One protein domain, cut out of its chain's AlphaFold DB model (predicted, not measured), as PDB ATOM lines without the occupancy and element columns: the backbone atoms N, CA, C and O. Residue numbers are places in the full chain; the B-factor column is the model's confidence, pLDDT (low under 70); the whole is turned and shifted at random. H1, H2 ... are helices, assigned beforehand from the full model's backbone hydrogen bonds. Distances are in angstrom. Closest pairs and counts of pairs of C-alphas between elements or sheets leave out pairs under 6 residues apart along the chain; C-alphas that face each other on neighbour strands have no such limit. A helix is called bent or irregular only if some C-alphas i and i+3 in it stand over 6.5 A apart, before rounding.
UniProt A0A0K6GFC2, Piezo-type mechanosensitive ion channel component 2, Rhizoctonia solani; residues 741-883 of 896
ATOM      1  N   LEU A 741     139.444-102.381  17.090       87.25
ATOM      2  CA  LEU A 741     139.475-102.021  18.510       87.25
ATOM      3  C   LEU A 741     140.412-102.938  19.310       87.25
ATOM      4  O   LEU A 741     141.156-102.462  20.164       87.25
ATOM      5  N   SER A 742     140.436-104.237  18.996       87.50
ATOM      6  CA  SER A 742     141.337-105.202  19.636       87.50
ATOM      7  C   SER A 742     142.808-104.829  19.442       87.50
ATOM      8  O   SER A 742     143.587-104.940  20.381       87.50
ATOM      9  N   ILE A 743     143.184-104.355  18.250       86.25
ATOM     10  CA  ILE A 743     144.547-103.877  17.956       86.25
ATOM     11  C   ILE A 743     144.842-102.576  18.724       86.25
ATOM     12  O   ILE A 743     145.942-102.374  19.230       86.25
ATOM     13  N   GLN A 744     143.854-101.685  18.841       85.06
ATOM     14  CA  GLN A 744     144.008-100.375  19.489       85.06
ATOM     15  C   GLN A 744     144.249-100.460  21.000       85.06
ATOM     16  O   GLN A 744     144.905 -99.583  21.558       85.06
ATOM     17  N   ILE A 745     143.760-101.513  21.660       85.69
ATOM     18  CA  ILE A 745     144.009-101.775  23.087       85.69
ATOM     19  C   ILE A 745     145.512-101.887  23.404       85.69
ATOM     20  O   ILE A 745     145.934-101.606  24.528       85.69
ATOM     21  N   GLU A 746     146.330-102.273  22.431       85.06
ATOM     22  CA  GLU A 746     147.785-102.398  22.577       85.06
ATOM     23  C   GLU A 746     148.546-101.230  21.932       85.06
ATOM     24  O   GLU A 746     149.770-101.252  21.864       85.06
ATOM     25  N   SER A 747     147.846-100.184  21.480       82.44
ATOM     26  CA  SER A 747     148.473 -99.010  20.871       82.44
ATOM     27  C   SER A 747     149.333 -98.230  21.869       82.44
ATOM     28  O   SER A 747     148.981 -98.106  23.047       82.44
ATOM     29  N   ASP A 748     150.422 -97.636  21.376       78.12
ATOM     30  CA  ASP A 748     151.265 -96.691  22.120       78.12
ATOM     31  C   ASP A 748     150.528 -95.381  22.457       78.12
ATOM     32  O   ASP A 748     150.861 -94.719  23.439       78.12
ATOM     33  N   ASP A 749     149.490 -95.022  21.690       78.81
ATOM     34  CA  ASP A 749     148.652 -93.853  21.966       78.81
ATOM     35  C   ASP A 749     147.669 -94.157  23.106       78.81
ATOM     36  O   ASP A 749     146.688 -94.895  22.952       78.81
ATOM     37  N   ALA A 750     147.919 -93.533  24.258       78.44
ATOM     38  CA  ALA A 750     147.087 -93.649  25.447       78.44
ATOM     39  C   ALA A 750     145.605 -93.313  25.179       78.44
ATOM     40  O   ALA A 750     144.714 -93.920  25.772       78.44
ATOM     41  N   ASN A 751     145.302 -92.400  24.248       77.31
ATOM     42  CA  ASN A 751     143.923 -92.048  23.905       77.31
ATOM     43  C   ASN A 751     143.205 -93.194  23.192       77.31
ATOM     44  O   ASN A 751     142.080 -93.532  23.559       77.31
ATOM     45  N   LYS A 752     143.865 -93.794  22.197       81.56
ATOM     46  CA  LYS A 752     143.337 -94.928  21.424       81.56
ATOM     47  C   LYS A 752     143.129 -96.144  22.312       81.56
ATOM     48  O   LYS A 752     142.077 -96.774  22.255       81.56
ATOM     49  N   ARG A 753     144.083 -96.399  23.210       86.31
ATOM     50  CA  ARG A 753     144.011 -97.471  24.204       86.31
ATOM     51  C   ARG A 753     142.782 -97.348  25.102       86.31
ATOM     52  O   ARG A 753     142.025 -98.306  25.255       86.31
ATOM     53  N   VAL A 754     142.578 -96.168  25.688       85.31
ATOM     54  CA  VAL A 754     141.478 -95.910  26.627       85.31
ATOM     55  C   VAL A 754     140.120 -95.964  25.920       85.31
ATOM     56  O   VAL A 754     139.201 -96.619  26.410       85.31
ATOM     57  N   PHE A 755     140.004 -95.351  24.739       88.31
ATOM     58  CA  PHE A 755     138.782 -95.414  23.936       88.31
ATOM     59  C   PHE A 755     138.433 -96.845  23.521       88.31
ATOM     60  O   PHE A 755     137.294 -97.272  23.704       88.31
ATOM     61  N   ALA A 756     139.407 -97.607  23.019       88.69
ATOM     62  CA  ALA A 756     139.184 -98.984  22.597       88.69
ATOM     63  C   ALA A 756     138.768 -99.893  23.757       88.69
ATOM     64  O   ALA A 756     137.874-100.720  23.591       88.69
ATOM     65  N   THR A 757     139.360 -99.692  24.940       89.56
ATOM     66  CA  THR A 757     138.988-100.412  26.169       89.56
ATOM     67  C   THR A 757     137.532-100.123  26.551       89.56
ATOM     68  O   THR A 757     136.749-101.054  26.732       89.56
ATOM     69  N   ALA A 758     137.138 -98.844  26.597       90.88
ATOM     70  CA  ALA A 758     135.769 -98.435  26.916       90.88
ATOM     71  C   ALA A 758     134.744 -98.943  25.882       90.88
ATOM     72  O   ALA A 758     133.677 -99.438  26.248       90.88
ATOM     73  N   GLN A 759     135.077 -98.862  24.592       92.12
ATOM     74  CA  GLN A 759     134.192 -99.276  23.505       92.12
ATOM     75  C   GLN A 759     134.009-100.799  23.436       92.12
ATOM     76  O   GLN A 759     132.896-101.266  23.208       92.12
ATOM     77  N   LEU A 760     135.070-101.587  23.646       90.75
ATOM     78  CA  LEU A 760     134.966-103.050  23.686       90.75
ATOM     79  C   LEU A 760     134.183-103.532  24.904       90.75
ATOM     80  O   LEU A 760     133.351-104.427  24.761       90.75
ATOM     81  N   TRP A 761     134.380-102.897  26.065       92.88
ATOM     82  CA  TRP A 761     133.548-103.167  27.235       92.88
ATOM     83  C   TRP A 761     132.074-102.898  26.933       92.88
ATOM     84  O   TRP A 761     131.233-103.744  27.217       92.88
ATOM     85  N   LEU A 762     131.755-101.771  26.290       91.19
ATOM     86  CA  LEU A 762     130.376-101.428  25.946       91.19
ATOM     87  C   LEU A 762     129.727-102.476  25.022       91.19
ATOM     88  O   LEU A 762     128.576-102.853  25.237       91.19
ATOM     89  N   LEU A 763     130.459-102.967  24.015       90.19
ATOM     90  CA  LEU A 763     129.972-104.001  23.094       90.19
ATOM     91  C   LEU A 763     129.775-105.362  23.786       90.19
ATOM     92  O   LEU A 763     128.772-106.030  23.539       90.19
ATOM     93  N   LEU A 764     130.686-105.759  24.683       88.75
ATOM     94  CA  LEU A 764     130.521-106.959  25.513       88.75
ATOM     95  C   LEU A 764     129.327-106.822  26.453       88.75
ATOM     96  O   LEU A 764     128.512-107.734  26.564       88.75
ATOM     97  N   ASN A 765     129.188-105.659  27.082       89.50
ATOM     98  CA  ASN A 765     128.102-105.363  27.998       89.50
ATOM     99  C   ASN A 765     126.733-105.423  27.303       89.50
ATOM    100  O   ASN A 765     125.775-105.952  27.869       89.50
ATOM    101  N   MET A 766     126.666-104.944  26.055       88.06
ATOM    102  CA  MET A 766     125.490-105.048  25.190       88.06
ATOM    103  C   MET A 766     125.104-106.510  24.916       88.06
ATOM    104  O   MET A 766     123.927-106.842  24.986       88.06
ATOM    105  N   SER A 767     126.082-107.389  24.669       88.00
ATOM    106  CA  SER A 767     125.850-108.832  24.509       88.00
ATOM    107  C   SER A 767     125.429-109.502  25.821       88.00
ATOM    108  O   SER A 767     124.535-110.344  25.830       88.00
ATOM    109  N   LEU A 768     126.057-109.153  26.945       86.12
ATOM    110  CA  LEU A 768     125.796-109.774  28.249       86.12
ATOM    111  C   LEU A 768     124.392-109.462  28.781       86.12
ATOM    112  O   LEU A 768     123.747-110.342  29.346       86.12
ATOM    113  N   HIS A 769     123.896-108.246  28.558       83.62
ATOM    114  CA  HIS A 769     122.640-107.767  29.141       83.62
ATOM    115  C   HIS A 769     121.436-107.832  28.192       83.62
ATOM    116  O   HIS A 769     120.368-107.322  28.536       83.62
ATOM    117  N   GLU A 770     121.570-108.465  27.023       84.25
ATOM    118  CA  GLU A 770     120.441-108.705  26.123       84.25
ATOM    119  C   GLU A 770     119.589-109.888  26.641       84.25
ATOM    120  O   GLU A 770     120.082-111.021  26.703       84.25
ATOM    121  N   PRO A 771     118.319-109.665  27.048       78.94
ATOM    122  CA  PRO A 771     117.498-110.702  27.675       78.94
ATOM    123  C   PRO A 771     117.019-111.776  26.690       78.94
ATOM    124  O   PRO A 771     116.785-112.914  27.096       78.94
ATOM    125  N   ASP A 772     116.857-111.431  25.409       84.00
ATOM    126  CA  ASP A 772     116.389-112.358  24.381       84.00
ATOM    127  C   ASP A 772     117.561-112.953  23.591       84.00
ATOM    128  O   ASP A 772     118.060-112.376  22.625       84.00
ATOM    129  N   ARG A 773     117.974-114.159  23.994       85.12
ATOM    130  CA  ARG A 773     119.062-114.913  23.352       85.12
ATOM    131  C   ARG A 773     118.704-115.495  21.982       85.12
ATOM    132  O   ARG A 773     119.586-116.004  21.301       85.12
ATOM    133  N   SER A 774     117.434-115.455  21.571       80.88
ATOM    134  CA  SER A 774     116.987-115.998  20.276       80.88
ATOM    135  C   SER A 774     117.137-115.012  19.111       80.88
ATOM    136  O   SER A 774     116.939-115.371  17.949       80.88
ATOM    137  N   ARG A 775     117.510-113.770  19.426       84.12
ATOM    138  CA  ARG A 775     117.685-112.660  18.495       84.12
ATOM    139  C   ARG A 775     118.792-112.917  17.467       84.12
ATOM    140  O   ARG A 775     119.943-113.185  17.809       84.12
ATOM    141  N   SER A 776     118.465-112.775  16.180       84.88
ATOM    142  CA  SER A 776     119.427-112.968  15.085       84.88
ATOM    143  C   SER A 776     120.547-111.927  15.094       84.88
ATOM    144  O   SER A 776     121.689-112.245  14.782       84.88
ATOM    145  N   ASP A 777     120.250-110.691  15.481       85.44
ATOM    146  CA  ASP A 777     121.226-109.607  15.579       85.44
ATOM    147  C   ASP A 777     122.212-109.791  16.740       85.44
ATOM    148  O   ASP A 777     123.386-109.444  16.602       85.44
ATOM    149  N   LEU A 778     121.790-110.441  17.829       88.00
ATOM    150  CA  LEU A 778     122.696-110.868  18.898       88.00
ATOM    151  C   LEU A 778     123.690-111.916  18.396       88.00
ATOM    152  O   LEU A 778     124.884-111.783  18.643       88.00
ATOM    153  N   SER A 779     123.225-112.900  17.619       86.19
ATOM    154  CA  SER A 779     124.115-113.926  17.058       86.19
ATOM    155  C   SER A 779     125.195-113.337  16.138       86.19
ATOM    156  O   SER A 779     126.332-113.806  16.140       86.19
ATOM    157  N   ILE A 780     124.870-112.268  15.398       86.94
ATOM    158  CA  ILE A 780     125.827-111.533  14.557       86.94
ATOM    159  C   ILE A 780     126.860-110.818  15.435       86.94
ATOM    160  O   ILE A 780     128.061-110.924  15.181       86.94
ATOM    161  N   LEU A 781     126.417-110.119  16.486       86.94
ATOM    162  CA  LEU A 781     127.320-109.438  17.415       86.94
ATOM    163  C   LEU A 781     128.246-110.427  18.139       86.94
ATOM    164  O   LEU A 781     129.445-110.181  18.224       86.94
ATOM    165  N   GLU A 782     127.721-111.549  18.632       87.81
ATOM    166  CA  GLU A 782     128.488-112.588  19.329       87.81
ATOM    167  C   GLU A 782     129.549-113.227  18.415       87.81
ATOM    168  O   GLU A 782     130.692-113.418  18.839       87.81
ATOM    169  N   GLN A 783     129.224-113.477  17.140       87.25
ATOM    170  CA  GLN A 783     130.197-113.944  16.142       87.25
ATOM    171  C   GLN A 783     131.318-112.933  15.883       87.25
ATOM    172  O   GLN A 783     132.474-113.318  15.704       87.25
ATOM    173  N   GLU A 784     131.003-111.638  15.866       85.06
ATOM    174  CA  GLU A 784     132.018-110.593  15.732       85.06
ATOM    175  C   GLU A 784     132.852-110.439  17.010       85.06
ATOM    176  O   GLU A 784     134.071-110.281  16.927       85.06
ATOM    177  N   LEU A 785     132.233-110.530  18.192       87.81
ATOM    178  CA  LEU A 785     132.914-110.458  19.487       87.81
ATOM    179  C   LEU A 785     133.927-111.590  19.656       87.81
ATOM    180  O   LEU A 785     135.001-111.351  20.195       87.81
ATOM    181  N   LEU A 786     133.661-112.790  19.130       87.25
ATOM    182  CA  LEU A 786     134.624-113.901  19.125       87.25
ATOM    183  C   LEU A 786     135.963-113.561  18.443       87.25
ATOM    184  O   LEU A 786     136.981-114.184  18.752       87.25
ATOM    185  N   LYS A 787     135.992-112.557  17.554       85.75
ATOM    186  CA  LYS A 787     137.227-112.062  16.922       85.75
ATOM    187  C   LYS A 787     138.092-111.215  17.866       85.75
ATOM    188  O   LYS A 787     139.231-110.905  17.517       85.75
ATOM    189  N   TYR A 788     137.582-110.819  19.031       86.75
ATOM    190  CA  TYR A 788     138.357-110.141  20.066       86.75
ATOM    191  C   TYR A 788     139.311-111.128  20.751       86.75
ATOM    192  O   TYR A 788     138.885-112.153  21.288       86.75
ATOM    193  N   SER A 789     140.609-110.813  20.773       79.88
ATOM    194  CA  SER A 789     141.638-111.719  21.305       79.88
ATOM    195  C   SER A 789     141.438-112.062  22.787       79.88
ATOM    196  O   SER A 789     141.719-113.192  23.188       79.88
ATOM    197  N   GLY A 790     140.886-111.138  23.583       77.56
ATOM    198  CA  GLY A 790     140.637-111.343  25.016       77.56
ATOM    199  C   GLY A 790     139.616-112.445  25.326       77.56
ATOM    200  O   GLY A 790     139.727-113.106  26.353       77.56
ATOM    201  N   LEU A 791     138.685-112.732  24.410       80.88
ATOM    202  CA  LEU A 791     137.713-113.825  24.560       80.88
ATOM    203  C   LEU A 791     138.318-115.210  24.288       80.88
ATOM    204  O   LEU A 791     137.714-116.224  24.636       80.88
ATOM    205  N   SER A 792     139.499-115.287  23.659       80.38
ATOM    206  CA  SER A 792     140.126-116.556  23.247       80.38
ATOM    207  C   SER A 792     139.182-117.467  22.443       80.38
ATOM    208  O   SER A 792     139.221-118.689  22.586       80.38
ATOM    209  N   ASN A 793     138.316-116.870  21.614       79.94
ATOM    210  CA  ASN A 793     137.277-117.559  20.844       79.94
ATOM    211  C   ASN A 793     136.285-118.384  21.705       79.94
ATOM    212  O   ASN A 793     135.763-119.399  21.242       79.94
ATOM    213  N   ASN A 794     136.030-117.973  22.956       84.38
ATOM    214  CA  ASN A 794     135.053-118.603  23.848       84.38
ATOM    215  C   ASN A 794     134.058-117.575  24.421       84.38
ATOM    216  O   ASN A 794     134.436-116.724  25.222       84.38
ATOM    217  N   LEU A 795     132.778-117.700  24.053       83.38
ATOM    218  CA  LEU A 795     131.686-116.840  24.537       83.38
ATOM    219  C   LEU A 795     131.423-116.977  26.045       83.38
ATOM    220  O   LEU A 795     130.988-116.017  26.669       83.38
ATOM    221  N   GLU A 796     131.745-118.116  26.666       81.88
ATOM    222  CA  GLU A 796     131.578-118.300  28.118       81.88
ATOM    223  C   GLU A 796     132.495-117.379  28.938       81.88
ATOM    224  O   GLU A 796     132.246-117.141  30.115       81.88
ATOM    225  N   LYS A 797     133.542-116.821  28.314       85.75
ATOM    226  CA  LYS A 797     134.475-115.878  28.945       85.75
ATOM    227  C   LYS A 797     134.057-114.413  28.821       85.75
ATOM    228  O   LYS A 797     134.851-113.535  29.141       85.75
ATOM    229  N   GLN A 798     132.853-114.116  28.328       85.44
ATOM    230  CA  GLN A 798     132.402-112.730  28.148       85.44
ATOM    231  C   GLN A 798     132.409-111.921  29.448       85.44
ATOM    232  O   GLN A 798     132.848-110.774  29.422       85.44
ATOM    233  N   GLU A 799     131.973-112.508  30.567       85.62
ATOM    234  CA  GLU A 799     131.995-111.839  31.875       85.62
ATOM    235  C   GLU A 799     133.434-111.567  32.337       85.62
ATOM    236  O   GLU A 799     133.771-110.423  32.628       85.62
ATOM    237  N   GLU A 800     134.312-112.576  32.294       86.94
ATOM    238  CA  GLU A 800     135.736-112.445  32.655       86.94
ATOM    239  C   GLU A 800     136.447-111.383  31.791       86.94
ATOM    240  O   GLU A 800     137.179-110.534  32.299       86.94
ATOM    241  N   ALA A 801     136.185-111.377  30.481       87.62
ATOM    242  CA  ALA A 801     136.746-110.393  29.558       87.62
ATOM    243  C   ALA A 801     136.223-108.970  29.823       87.62
ATOM    244  O   ALA A 801     136.979-108.005  29.693       87.62
ATOM    245  N   ALA A 802     134.947-108.819  30.192       87.75
ATOM    246  CA  ALA A 802     134.375-107.526  30.557       87.75
ATOM    247  C   ALA A 802     134.959-107.002  31.881       87.75
ATOM    248  O   ALA A 802     135.293-105.820  31.963       87.75
ATOM    249  N   GLU A 803     135.143-107.864  32.885       88.12
ATOM    250  CA  GLU A 803     135.772-107.503  34.161       88.12
ATOM    251  C   GLU A 803     137.233-107.062  33.989       88.12
ATOM    252  O   GLU A 803     137.647-106.061  34.579       88.12
ATOM    253  N   GLU A 804     137.998-107.754  33.141       89.12
ATOM    254  CA  GLU A 804     139.383-107.388  32.819       89.12
ATOM    255  C   GLU A 804     139.460-106.022  32.119       89.12
ATOM    256  O   GLU A 804     140.293-105.180  32.464       89.12
ATOM    257  N   LEU A 805     138.566-105.755  31.162       89.25
ATOM    258  CA  LEU A 805     138.486-104.452  30.492       89.25
ATOM    259  C   LEU A 805     138.086-103.328  31.453       89.25
ATOM    260  O   LEU A 805     138.600-102.216  31.336       89.25
ATOM    261  N   GLU A 806     137.204-103.607  32.411       88.06
ATOM    262  CA  GLU A 806     136.812-102.656  33.450       88.06
ATOM    263  C   GLU A 806     137.991-102.324  34.377       88.06
ATOM    264  O   GLU A 806     138.295-101.148  34.593       88.06
ATOM    265  N   TYR A 807     138.709-103.344  34.866       87.38
ATOM    266  CA  TYR A 807     139.915-103.157  35.678       87.38
ATOM    267  C   TYR A 807     140.982-102.360  34.920       87.38
ATOM    268  O   TYR A 807     141.577-101.416  35.451       87.38
ATOM    269  N   ARG A 808     141.182-102.690  33.641       87.62
ATOM    270  CA  ARG A 808     142.112-101.982  32.763       87.62
ATOM    271  C   ARG A 808     141.704-100.526  32.562       87.62
ATOM    272  O   ARG A 808     142.569 -99.658  32.645       87.62
ATOM    273  N   LEU A 809     140.419-100.233  32.338       86.75
ATOM    274  CA  LEU A 809     139.944 -98.856  32.188       86.75
ATOM    275  C   LEU A 809     140.134 -98.052  33.480       86.75
ATOM    276  O   LEU A 809     140.647 -96.937  33.413       86.75
ATOM    277  N   ALA A 810     139.793 -98.622  34.640       83.75
ATOM    278  CA  ALA A 810     139.995 -97.980  35.939       83.75
ATOM    279  C   ALA A 810     141.480 -97.659  36.188       83.75
ATOM    280  O   ALA A 810     141.825 -96.536  36.541       83.75
ATOM    281  N   THR A 811     142.371 -98.610  35.895       85.06
ATOM    282  CA  THR A 811     143.823 -98.427  36.046       85.06
ATOM    283  C   THR A 811     144.364 -97.345  35.106       85.06
ATOM    284  O   THR A 811     145.207 -96.543  35.500       85.06
ATOM    285  N   LEU A 812     143.876 -97.297  33.862       81.50
ATOM    286  CA  LEU A 812     144.275 -96.278  32.888       81.50
ATOM    287  C   LEU A 812     143.773 -94.876  33.261       81.50
ATOM    288  O   LEU A 812     144.449 -93.894  32.955       81.50
ATOM    289  N   LEU A 813     142.605 -94.778  33.904       77.56
ATOM    290  CA  LEU A 813     142.100 -93.518  34.447       77.56
ATOM    291  C   LEU A 813     142.927 -93.077  35.665       77.56
ATOM    292  O   LEU A 813     143.290 -91.913  35.730       77.56
ATOM    293  N   ASP A 814     143.322 -93.985  36.560       73.81
ATOM    294  CA  ASP A 814     144.126 -93.655  37.752       73.81
ATOM    295  C   ASP A 814     145.586 -93.269  37.441       73.81
ATOM    296  O   ASP A 814     146.216 -92.542  38.210       73.81
ATOM    297  N   GLN A 815     146.151 -93.734  36.320       68.25
ATOM    298  CA  GLN A 815     147.580 -93.587  36.000       68.25
ATOM    299  C   GLN A 815     148.067 -92.158  35.704       68.25
ATOM    300  O   GLN A 815     149.267 -91.977  35.526       68.25
ATOM    301  N   GLY A 816     147.209 -91.132  35.688       54.66
ATOM    302  CA  GLY A 816     147.634 -89.723  35.632       54.66
ATOM    303  C   GLY A 816     148.205 -89.246  34.284       54.66
ATOM    304  O   GLY A 816     147.814 -88.182  33.822       54.66
ATOM    305  N   ASP A 817     149.015 -90.049  33.585       49.03
ATOM    306  CA  ASP A 817     149.596 -89.757  32.257       49.03
ATOM    307  C   ASP A 817     148.521 -89.563  31.173       49.03
ATOM    308  O   ASP A 817     148.710 -88.850  30.187       49.03
ATOM    309  N   CYS A 818     147.350 -90.180  31.359       50.50
ATOM    310  CA  CYS A 818     146.176 -89.919  30.534       50.50
ATOM    311  C   CYS A 818     145.467 -88.612  30.925       50.50
ATOM    312  O   CYS A 818     144.799 -88.039  30.072       50.50
ATOM    313  N   LEU A 819     145.587 -88.170  32.184       51.31
ATOM    314  CA  LEU A 819     144.827 -87.100  32.843       51.31
ATOM    315  C   LEU A 819     145.532 -85.726  32.874       51.31
ATOM    316  O   LEU A 819     144.840 -84.718  33.000       51.31
ATOM    317  N   GLU A 820     146.860 -85.642  32.721       44.34
ATOM    318  CA  GLU A 820     147.632 -84.389  32.899       44.34
ATOM    319  C   GLU A 820     147.261 -83.240  31.934       44.34
ATOM    320  O   GLU A 820     147.542 -82.081  32.225       44.34
ATOM    321  N   ASN A 821     146.558 -83.522  30.828       46.28
ATOM    322  CA  ASN A 821     146.093 -82.515  29.858       46.28
ATOM    323  C   ASN A 821     144.572 -82.264  29.875       46.28
ATOM    324  O   ASN A 821     144.041 -81.597  28.984       46.28
ATOM    325  N   PHE A 822     143.840 -82.799  30.854       50.97
ATOM    326  CA  PHE A 822     142.393 -82.627  30.917       50.97
ATOM    327  C   PHE A 822     142.013 -81.304  31.578       50.97
ATOM    328  O   PHE A 822     141.882 -81.197  32.795       50.97
ATOM    329  N   SER A 823     141.717 -80.293  30.759       54.97
ATOM    330  CA  SER A 823     140.684 -79.361  31.191       54.97
ATOM    331  C   SER A 823     139.388 -80.167  31.378       54.97
ATOM    332  O   SER A 823     139.071 -81.061  30.588       54.97
ATOM    333  N   GLN A 824     138.628 -79.854  32.424       55.28
ATOM    334  CA  GLN A 824     137.263 -80.353  32.683       55.28
ATOM    335  C   GLN A 824     136.328 -80.213  31.455       55.28
ATOM    336  O   GLN A 824     135.332 -80.917  31.340       55.28
ATOM    337  N   TYR A 825     136.726 -79.392  30.478       58.34
ATOM    338  CA  TYR A 825     136.050 -79.142  29.209       58.34
ATOM    339  C   TYR A 825     136.422 -80.108  28.066       58.34
ATOM    340  O   TYR A 825     135.932 -79.944  26.949       58.34
ATOM    341  N   SER A 826     137.284 -81.105  28.288       76.19
ATOM    342  CA  SER A 826     137.688 -82.020  27.215       76.19
ATOM    343  C   SER A 826     136.588 -83.051  26.879       76.19
ATOM    344  O   SER A 826     136.163 -83.816  27.752       76.19
ATOM    345  N   PRO A 827     136.169 -83.172  25.609       78.44
ATOM    346  CA  PRO A 827     135.138 -84.108  25.153       78.44
ATOM    347  C   PRO A 827     135.476 -85.568  25.388       78.44
ATOM    348  O   PRO A 827     134.600 -86.383  25.670       78.44
ATOM    349  N   LYS A 828     136.766 -85.906  25.319       80.81
ATOM    350  CA  LYS A 828     137.238 -87.257  25.607       80.81
ATOM    351  C   LYS A 828     136.879 -87.658  27.044       80.81
ATOM    352  O   LYS A 828     136.444 -88.782  27.265       80.81
ATOM    353  N   ALA A 829     137.022 -86.748  28.010       81.25
ATOM    354  CA  ALA A 829     136.693 -87.021  29.409       81.25
ATOM    355  C   ALA A 829     135.188 -87.196  29.559       81.25
ATOM    356  O   ALA A 829     134.761 -88.143  30.214       81.25
ATOM    357  N   LYS A 830     134.395 -86.346  28.894       85.69
ATOM    358  CA  LYS A 830     132.932 -86.462  28.881       85.69
ATOM    359  C   LYS A 830     132.490 -87.846  28.407       85.69
ATOM    360  O   LYS A 830     131.709 -88.495  29.094       85.69
ATOM    361  N   TYR A 831     133.033 -88.346  27.296       88.12
ATOM    362  CA  TYR A 831     132.722 -89.696  26.816       88.12
ATOM    363  C   TYR A 831     133.146 -90.790  27.808       88.12
ATOM    364  O   TYR A 831     132.346 -91.648  28.176       88.12
ATOM    365  N   LEU A 832     134.395 -90.754  28.278       87.69
ATOM    366  CA  LEU A 832     134.939 -91.816  29.124       87.69
ATOM    367  C   LEU A 832     134.265 -91.896  30.490       87.69
ATOM    368  O   LEU A 832     133.921 -92.991  30.926       87.69
ATOM    369  N   TYR A 833     134.012 -90.758  31.142       87.44
ATOM    370  CA  TYR A 833     133.316 -90.744  32.425       87.44
ATOM    371  C   TYR A 833     131.847 -91.164  32.303       87.44
ATOM    372  O   TYR A 833     131.320 -91.717  33.264       87.44
ATOM    373  N   ARG A 834     131.195 -90.997  31.140       90.12
ATOM    374  CA  ARG A 834     129.856 -91.568  30.886       90.12
ATOM    375  C   ARG A 834     129.883 -93.095  30.839       90.12
ATOM    376  O   ARG A 834     129.024 -93.739  31.435       90.12
ATOM    377  N   ILE A 835     130.874 -93.685  30.165       89.44
ATOM    378  CA  ILE A 835     131.037 -95.149  30.141       89.44
ATOM    379  C   ILE A 835     131.440 -95.670  31.528       89.44
ATOM    380  O   ILE A 835     130.920 -96.683  31.986       89.44
ATOM    381  N   PHE A 836     132.299 -94.943  32.239       87.81
ATOM    382  CA  PHE A 836     132.690 -95.296  33.600       87.81
ATOM    383  C   PHE A 836     131.520 -95.181  34.596       87.81
ATOM    384  O   PHE A 836     131.355 -96.038  35.458       87.81
ATOM    385  N   GLU A 837     130.644 -94.179  34.444       89.88
ATOM    386  CA  GLU A 837     129.387 -94.079  35.198       89.88
ATOM    387  C   GLU A 837     128.510 -95.321  34.986       89.88
ATOM    388  O   GLU A 837     127.954 -95.841  35.953       89.88
ATOM    389  N   LEU A 838     128.416 -95.831  33.753       89.06
ATOM    390  CA  LEU A 838     127.672 -97.056  33.447       89.06
ATOM    391  C   LEU A 838     128.252 -98.289  34.153       89.06
ATOM    392  O   LEU A 838     127.487 -99.052  34.745       89.06
ATOM    393  N   MET A 839     129.577 -98.461  34.133       88.69
ATOM    394  CA  MET A 839     130.273 -99.546  34.843       88.69
ATOM    395  C   MET A 839     129.971 -99.512  36.348       88.69
ATOM    396  O   MET A 839     129.544-100.503  36.944       88.69
ATOM    397  N   LEU A 840     130.114 -98.335  36.964       86.19
ATOM    398  CA  LEU A 840     129.887 -98.158  38.398       86.19
ATOM    399  C   LEU A 840     128.419 -98.355  38.788       86.19
ATOM    400  O   LEU A 840     128.141 -98.937  39.839       86.19
ATOM    401  N   GLN A 841     127.474 -97.922  37.947       86.69
ATOM    402  CA  GLN A 841     126.045 -98.151  38.174       86.69
ATOM    403  C   GLN A 841     125.698 -99.643  38.175       86.69
ATOM    404  O   GLN A 841     124.926-100.075  39.030       86.69
ATOM    405  N   GLN A 842     126.299-100.439  37.285       82.00
ATOM    406  CA  GLN A 842     126.106-101.893  37.278       82.00
ATOM    407  C   GLN A 842     126.640-102.559  38.552       82.00
ATOM    408  O   GLN A 842     126.018-103.488  39.065       82.00
ATOM    409  N   ARG A 843     127.735-102.041  39.122       80.81
ATOM    410  CA  ARG A 843     128.314-102.531  40.385       80.81
ATOM    411  C   ARG A 843     127.725-101.898  41.649       80.81
ATOM    412  O   ARG A 843     128.180-102.210  42.746       80.81
ATOM    413  N   CYS A 844     126.736-101.009  41.520       81.12
ATOM    414  CA  CYS A 844     126.215-100.203  42.632       81.12
ATOM    415  C   CYS A 844     127.325 -99.463  43.419       81.12
ATOM    416  O   CYS A 844     127.237 -99.308  44.639       81.12
ATOM    417  N   ALA A 845     128.378 -99.019  42.726       83.38
ATOM    418  CA  ALA A 845     129.533 -98.343  43.306       83.38
ATOM    419  C   ALA A 845     129.403 -96.805  43.215       83.38
ATOM    420  O   ALA A 845     128.797 -96.288  42.273       83.38
ATOM    421  N   PRO A 846     129.953 -96.043  44.183       80.62
ATOM    422  CA  PRO A 846     129.891 -94.585  44.157       80.62
ATOM    423  C   PRO A 846     130.811 -93.986  43.082       80.62
ATOM    424  O   PRO A 846     131.919 -94.467  42.854       80.62
ATOM    425  N   LEU A 847     130.368 -92.885  42.468       82.38
ATOM    426  CA  LEU A 847     131.153 -92.108  41.505       82.38
ATOM    427  C   LEU A 847     132.341 -91.397  42.189       82.38
ATOM    428  O   LEU A 847     132.138 -90.733  43.212       82.38
ATOM    429  N   PRO A 848     133.562 -91.463  41.624       81.44
ATOM    430  CA  PRO A 848     134.685 -90.647  42.076       81.44
ATOM    431  C   PRO A 848     134.401 -89.150  41.931       81.44
ATOM    432  O   PRO A 848     133.660 -88.733  41.041       81.44
ATOM    433  N   LYS A 849     135.035 -88.325  42.773       75.94
ATOM    434  CA  LYS A 849     134.829 -86.864  42.776       75.94
ATOM    435  C   LYS A 849     135.105 -86.225  41.413       75.94
ATOM    436  O   LYS A 849     134.320 -85.388  40.981       75.94
ATOM    437  N   ASP A 850     136.155 -86.666  40.728       72.31
ATOM    438  CA  ASP A 850     136.547 -86.120  39.423       72.31
ATOM    439  C   ASP A 850     135.517 -86.455  38.332       72.31
ATOM    440  O   ASP A 850     135.206 -85.619  37.484       72.31
ATOM    441  N   ALA A 851     134.896 -87.638  38.413       76.75
ATOM    442  CA  ALA A 851     133.808 -88.029  37.524       76.75
ATOM    443  C   ALA A 851     132.545 -87.186  37.765       76.75
ATOM    444  O   ALA A 851     131.873 -86.805  36.812       76.75
ATOM    445  N   VAL A 852     132.225 -86.856  39.024       81.38
ATOM    446  CA  VAL A 852     131.042 -86.041  39.363       81.38
ATOM    447  C   VAL A 852     131.109 -84.657  38.718       81.38
ATOM    448  O   VAL A 852     130.105 -84.222  38.162       81.38
ATOM    449  N   VAL A 853     132.277 -84.008  38.750       79.81
ATOM    450  CA  VAL A 853     132.475 -82.668  38.171       79.81
ATOM    451  C   VAL A 853     132.264 -82.689  36.654       79.81
ATOM    452  O   VAL A 853     131.502 -81.885  36.130       79.81
ATOM    453  N   VAL A 854     132.873 -83.643  35.941       78.81
ATOM    454  CA  VAL A 854     132.738 -83.728  34.473       78.81
ATOM    455  C   VAL A 854     131.310 -84.095  34.052       78.81
ATOM    456  O   VAL A 854     130.800 -83.586  33.056       78.81
ATOM    457  N   LEU A 855     130.645 -84.972  34.807       83.75
ATOM    458  CA  LEU A 855     129.282 -85.418  34.513       83.75
ATOM    459  C   LEU A 855     128.204 -84.373  34.861       83.75
ATOM    460  O   LEU A 855     127.046 -84.566  34.486       83.75
ATOM    461  N   GLU A 856     128.529 -83.300  35.589       84.00
ATOM    462  CA  GLU A 856     127.582 -82.219  35.906       84.00
ATOM    463  C   GLU A 856     127.192 -81.414  34.655       84.00
ATOM    464  O   GLU A 856     126.035 -81.020  34.517       84.00
ATOM    465  N   GLU A 857     128.114 -81.263  33.700       78.25
ATOM    466  CA  GLU A 857     127.875 -80.573  32.424       78.25
ATOM    467  C   GLU A 857     127.118 -81.425  31.388       78.25
ATOM    468  O   GLU A 857     126.762 -80.927  30.321       78.25
ATOM    469  N   ILE A 858     126.900 -82.718  31.654       84.44
ATOM    470  CA  ILE A 858     126.298 -83.642  30.685       84.44
ATOM    471  C   ILE A 858     124.778 -83.703  30.892       84.44
ATOM    472  O   ILE A 858     124.324 -83.950  32.017       84.44
ATOM    473  N   PRO A 859     123.967 -83.564  29.824       86.00
ATOM    474  CA  PRO A 859     122.514 -83.647  29.919       86.00
ATOM    475  C   PRO A 859     122.053 -84.946  30.580       86.00
ATOM    476  O   PRO A 859     122.553 -86.030  30.277       86.00
ATOM    477  N   LYS A 860     121.038 -84.869  31.452       84.62
ATOM    478  CA  LYS A 860     120.547 -86.031  32.222       84.62
ATOM    479  C   LYS A 860     120.163 -87.225  31.343       84.62
ATOM    480  O   LYS A 860     120.351 -88.362  31.762       84.62
ATOM    481  N   ARG A 861     119.659 -86.981  30.128       86.12
ATOM    482  CA  ARG A 861     119.293 -88.038  29.170       86.12
ATOM    483  C   ARG A 861     120.483 -88.802  28.583       86.12
ATOM    484  O   ARG A 861     120.302 -89.900  28.078       86.12
ATOM    485  N   LEU A 862     121.689 -88.243  28.658       86.94
ATOM    486  CA  LEU A 862     122.933 -88.872  28.209       86.94
ATOM    487  C   LEU A 862     123.706 -89.536  29.359       86.94
ATOM    488  O   LEU A 862     124.809 -90.044  29.142       86.94
ATOM    489  N   ARG A 863     123.152 -89.543  30.578       87.00
ATOM    490  CA  ARG A 863     123.813 -90.060  31.780       87.00
ATOM    491  C   ARG A 863     123.293 -91.421  32.208       87.00
ATOM    492  O   ARG A 863     122.092 -91.691  32.158       87.00
ATOM    493  N   GLY A 864     124.213 -92.248  32.697       86.00
ATOM    494  CA  GLY A 864     123.916 -93.575  33.218       86.00
ATOM    495  C   GLY A 864     123.060 -94.439  32.290       86.00
ATOM    496  O   GLY A 864     123.073 -94.295  31.066       86.00
ATOM    497  N   THR A 865     122.273 -95.333  32.886       83.81
ATOM    498  CA  THR A 865     121.404 -96.269  32.153       83.81
ATOM    499  C   THR A 865     120.319 -95.595  31.306       83.81
ATOM    500  O   THR A 865     119.845 -96.204  30.347       83.81
ATOM    501  N   PHE A 866     119.958 -94.336  31.587       82.94
ATOM    502  CA  PHE A 866     119.044 -93.550  30.745       82.94
ATOM    503  C   PHE A 866     119.632 -93.238  29.369       82.94
ATOM    504  O   PHE A 866     118.883 -92.994  28.429       82.94
ATOM    505  N   SER A 867     120.959 -93.299  29.234       87.38
ATOM    506  CA  SER A 867     121.640 -93.060  27.970       87.38
ATOM    507  C   SER A 867     121.422 -94.166  26.933       87.38
ATOM    508  O   SER A 867     121.776 -93.939  25.776       87.38
ATOM    509  N   TYR A 868     120.902 -95.341  27.316       89.06
ATOM    510  CA  TYR A 868     120.709 -96.464  26.398       89.06
ATOM    511  C   TYR A 868     119.500 -96.264  25.480       89.06
ATOM    512  O   TYR A 868     118.352 -96.344  25.925       89.06
ATOM    513  N   VAL A 869     119.756 -96.129  24.181       88.75
ATOM    514  CA  VAL A 869     118.739 -95.870  23.155       88.75
ATOM    515  C   VAL A 869     118.878 -96.867  22.008       88.75
ATOM    516  O   VAL A 869     119.974 -97.099  21.504       88.75
ATOM    517  N   ASP A 870     117.767 -97.458  21.568       88.88
ATOM    518  CA  ASP A 870     117.729 -98.169  20.285       88.88
ATOM    519  C   ASP A 870     117.720 -97.124  19.166       88.88
ATOM    520  O   ASP A 870     116.693 -96.497  18.909       88.88
ATOM    521  N   LEU A 871     118.879 -96.911  18.537       88.25
ATOM    522  CA  LEU A 871     119.071 -95.843  17.555       88.25
ATOM    523  C   LEU A 871     118.112 -95.949  16.365       88.25
ATOM    524  O   LEU A 871     117.721 -94.928  15.816       88.25
ATOM    525  N   GLU A 872     117.730 -97.157  15.949       86.81
ATOM    526  CA  GLU A 872     116.843 -97.344  14.796       86.81
ATOM    527  C   GLU A 872     115.397 -96.991  15.147       86.81
ATOM    528  O   GLU A 872     114.718 -96.260  14.413       86.81
ATOM    529  N   ARG A 873     114.939 -97.484  16.298       87.38
ATOM    530  CA  ARG A 873     113.591 -97.214  16.788       87.38
ATOM    531  C   ARG A 873     113.415 -95.750  17.174       87.38
ATOM    532  O   ARG A 873     112.405 -95.157  16.810       87.38
ATOM    533  N   GLU A 874     114.386 -95.177  17.878       86.69
ATOM    534  CA  GLU A 874     114.345 -93.778  18.308       86.69
ATOM    535  C   GLU A 874     114.394 -92.835  17.108       86.69
ATOM    536  O   GLU A 874     113.623 -91.882  17.053       86.69
ATOM    537  N   TRP A 875     115.233 -93.132  16.106       85.81
ATOM    538  CA  TRP A 875     115.284 -92.360  14.864       85.81
ATOM    539  C   TRP A 875     113.925 -92.340  14.163       85.81
ATOM    540  O   TRP A 875     113.439 -91.279  13.787       85.81
ATOM    541  N   SER A 876     113.279 -93.501  14.046       85.19
ATOM    542  CA  SER A 876     111.964 -93.625  13.404       85.19
ATOM    543  C   SER A 876     110.841 -92.954  14.208       85.19
ATOM    544  O   SER A 876     109.875 -92.467  13.629       85.19
ATOM    545  N   LEU A 877     110.954 -92.932  15.541       85.88
ATOM    546  CA  LEU A 877     109.995 -92.283  16.437       85.88
ATOM    547  C   LEU A 877     110.120 -90.754  16.388       85.88
ATOM    548  O   LEU A 877     109.112 -90.055  16.331       85.88
ATOM    549  N   MET A 878     111.353 -90.249  16.440       81.56
ATOM    550  CA  MET A 878     111.656 -88.818  16.478       81.56
ATOM    551  C   MET A 878     111.526 -88.162  15.101       81.56
ATOM    552  O   MET A 878     111.170 -86.989  15.016       81.56
ATOM    553  N   TYR A 879     111.785 -88.918  14.030       83.12
ATOM    554  CA  TYR A 879     111.781 -88.438  12.649       83.12
ATOM    555  C   TYR A 879     110.945 -89.350  11.732       83.12
ATOM    556  O   TYR A 879     111.491 -89.988  10.827       83.12
ATOM    557  N   PRO A 880     109.616 -89.420  11.934       71.25
ATOM    558  CA  PRO A 880     108.744 -90.325  11.181       71.25
ATOM    559  C   PRO A 880     108.723 -90.016   9.675       71.25
ATOM    560  O   PRO A 880     108.717 -90.929   8.851       71.25
ATOM    561  N   ASP A 881     108.801 -88.735   9.306       63.75
ATOM    562  CA  ASP A 881     108.739 -88.281   7.909       63.75
ATOM    563  C   ASP A 881     110.034 -88.550   7.124       63.75
ATOM    564  O   ASP A 881     110.038 -88.553   5.893       63.75
ATOM    565  N   ALA A 882     111.136 -88.850   7.820       59.22
ATOM    566  CA  ALA A 882     112.421 -89.157   7.199       59.22
ATOM    567  C   ALA A 882     112.447 -90.551   6.534       59.22
ATOM    568  O   ALA A 882     113.314 -90.818   5.704       59.22
ATOM    569  N   GLY A 883     111.515 -91.448   6.887       45.25
ATOM    570  CA  GLY A 883     111.380 -92.783   6.289       45.25
ATOM    571  C   GLY A 883     110.485 -92.839   5.042       45.25
ATOM    572  O   GLY A 883     110.671 -93.711   4.200       45.25
TER     573      GLY A 883
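AT A GLANCE: This is residues 741 to 883 of the 896 residues of the protein "Piezo-type mechanosensitive ion channel component 2" of Rhizoctonia solani (UniProt A0A0K6GFC2). What is the overall shape? H2 runs through the middle of a cluster of helices: H4 packs along it the opposite way, H5 crosses it on another side, H3 folds back from its end and short H1 packs on residues 752 to 760. H6 and H7 pack on H5, while H8 lies off the body, touching no helix, and residues 876 to 882 stick out. What is it made of, and how compact is it? The 143 printed residues are all helix by class, with eight named helices, H1 to H8 in order, holding 89 residues, and no named strand. The whole is compact, with a radius of gyration of the C-alphas of 16.4 A and spans of 44 by 43 by 29 A.

HOW THE PARTS SIT: How do the first helices stand? H1, residues 741 to 744, touches H2, residues 750 to 768; their closest C-alphas are those of Leu 741 and Ala 756, 5.1 A apart. H2 is the hub, touching four helices. H3, residues 776 to 785, forms a hairpin with H2, opposite ways at 37 degrees, only just steep, the closest C-alphas being those of Ser 767 and Leu 778 at 6.8 A. What else touches H2? H4, residues 795 to 814, runs opposite ways to it at a shallow tilt of 34 degrees, only just short of steep, with C-alphas of Trp 761 and Ala 802 closest at 5.5 A. H5, residues 827 to 842, touches H2 with residues 832 to 835 alone, the same way at 36 degrees, only just steep; the C-alphas of Ala 758 and Ile 835 are closest at 6.6 A. What follows H5? H6, residues 849 to 856, touches H5 at 71 degrees, only just about perpendicular, closest at the C-alphas of Tyr 833 and Ala 851, 5.8 A. H7, residues 864 to 867, touches H5 closest at the C-alphas of Leu 838 and Gly 864, 5.1 A; H8, residues 871 to 878, is apart from H7. How do packing and backbones sum up? Packing is mostly crossed, 1 of 4 touching pairs with a tilt being shallow. Every O i to N i+4 pair is within hydrogen-bond range in H2, H3, H5, H6 and H8, and 14 of 16 in H4; H1 and H7 are too short for such a pair.

IN THESE COORDINATES: Where are the anchors? C-alpha 741 of H1 is at (139.475, -102.021, 18.510), and C-alpha 878, ending H8, is at (111.656, -88.818, 16.478). How long are the longer helices? From first to last C-alpha H4 measures 29.4 A, H2 26.9 A, H5 23.3 A and H3 14.4 A. Is any irregular? H4 is irregular: C-alphas 796 and 799 are 7.5 A apart.

THE WHOLE: How far does it reach? The two C-alphas farthest apart, those of Gln 815 and Asp 881, are 48.2 A apart. Are there cuts or long links? The printed part has no cut; the link from H4 to H5, residues 815 to 826, is long. Where is confidence low? The model's pLDDT is under 70 at residues 815 to 825 and 881 to 883, against a mean of 81.7 for the printed part.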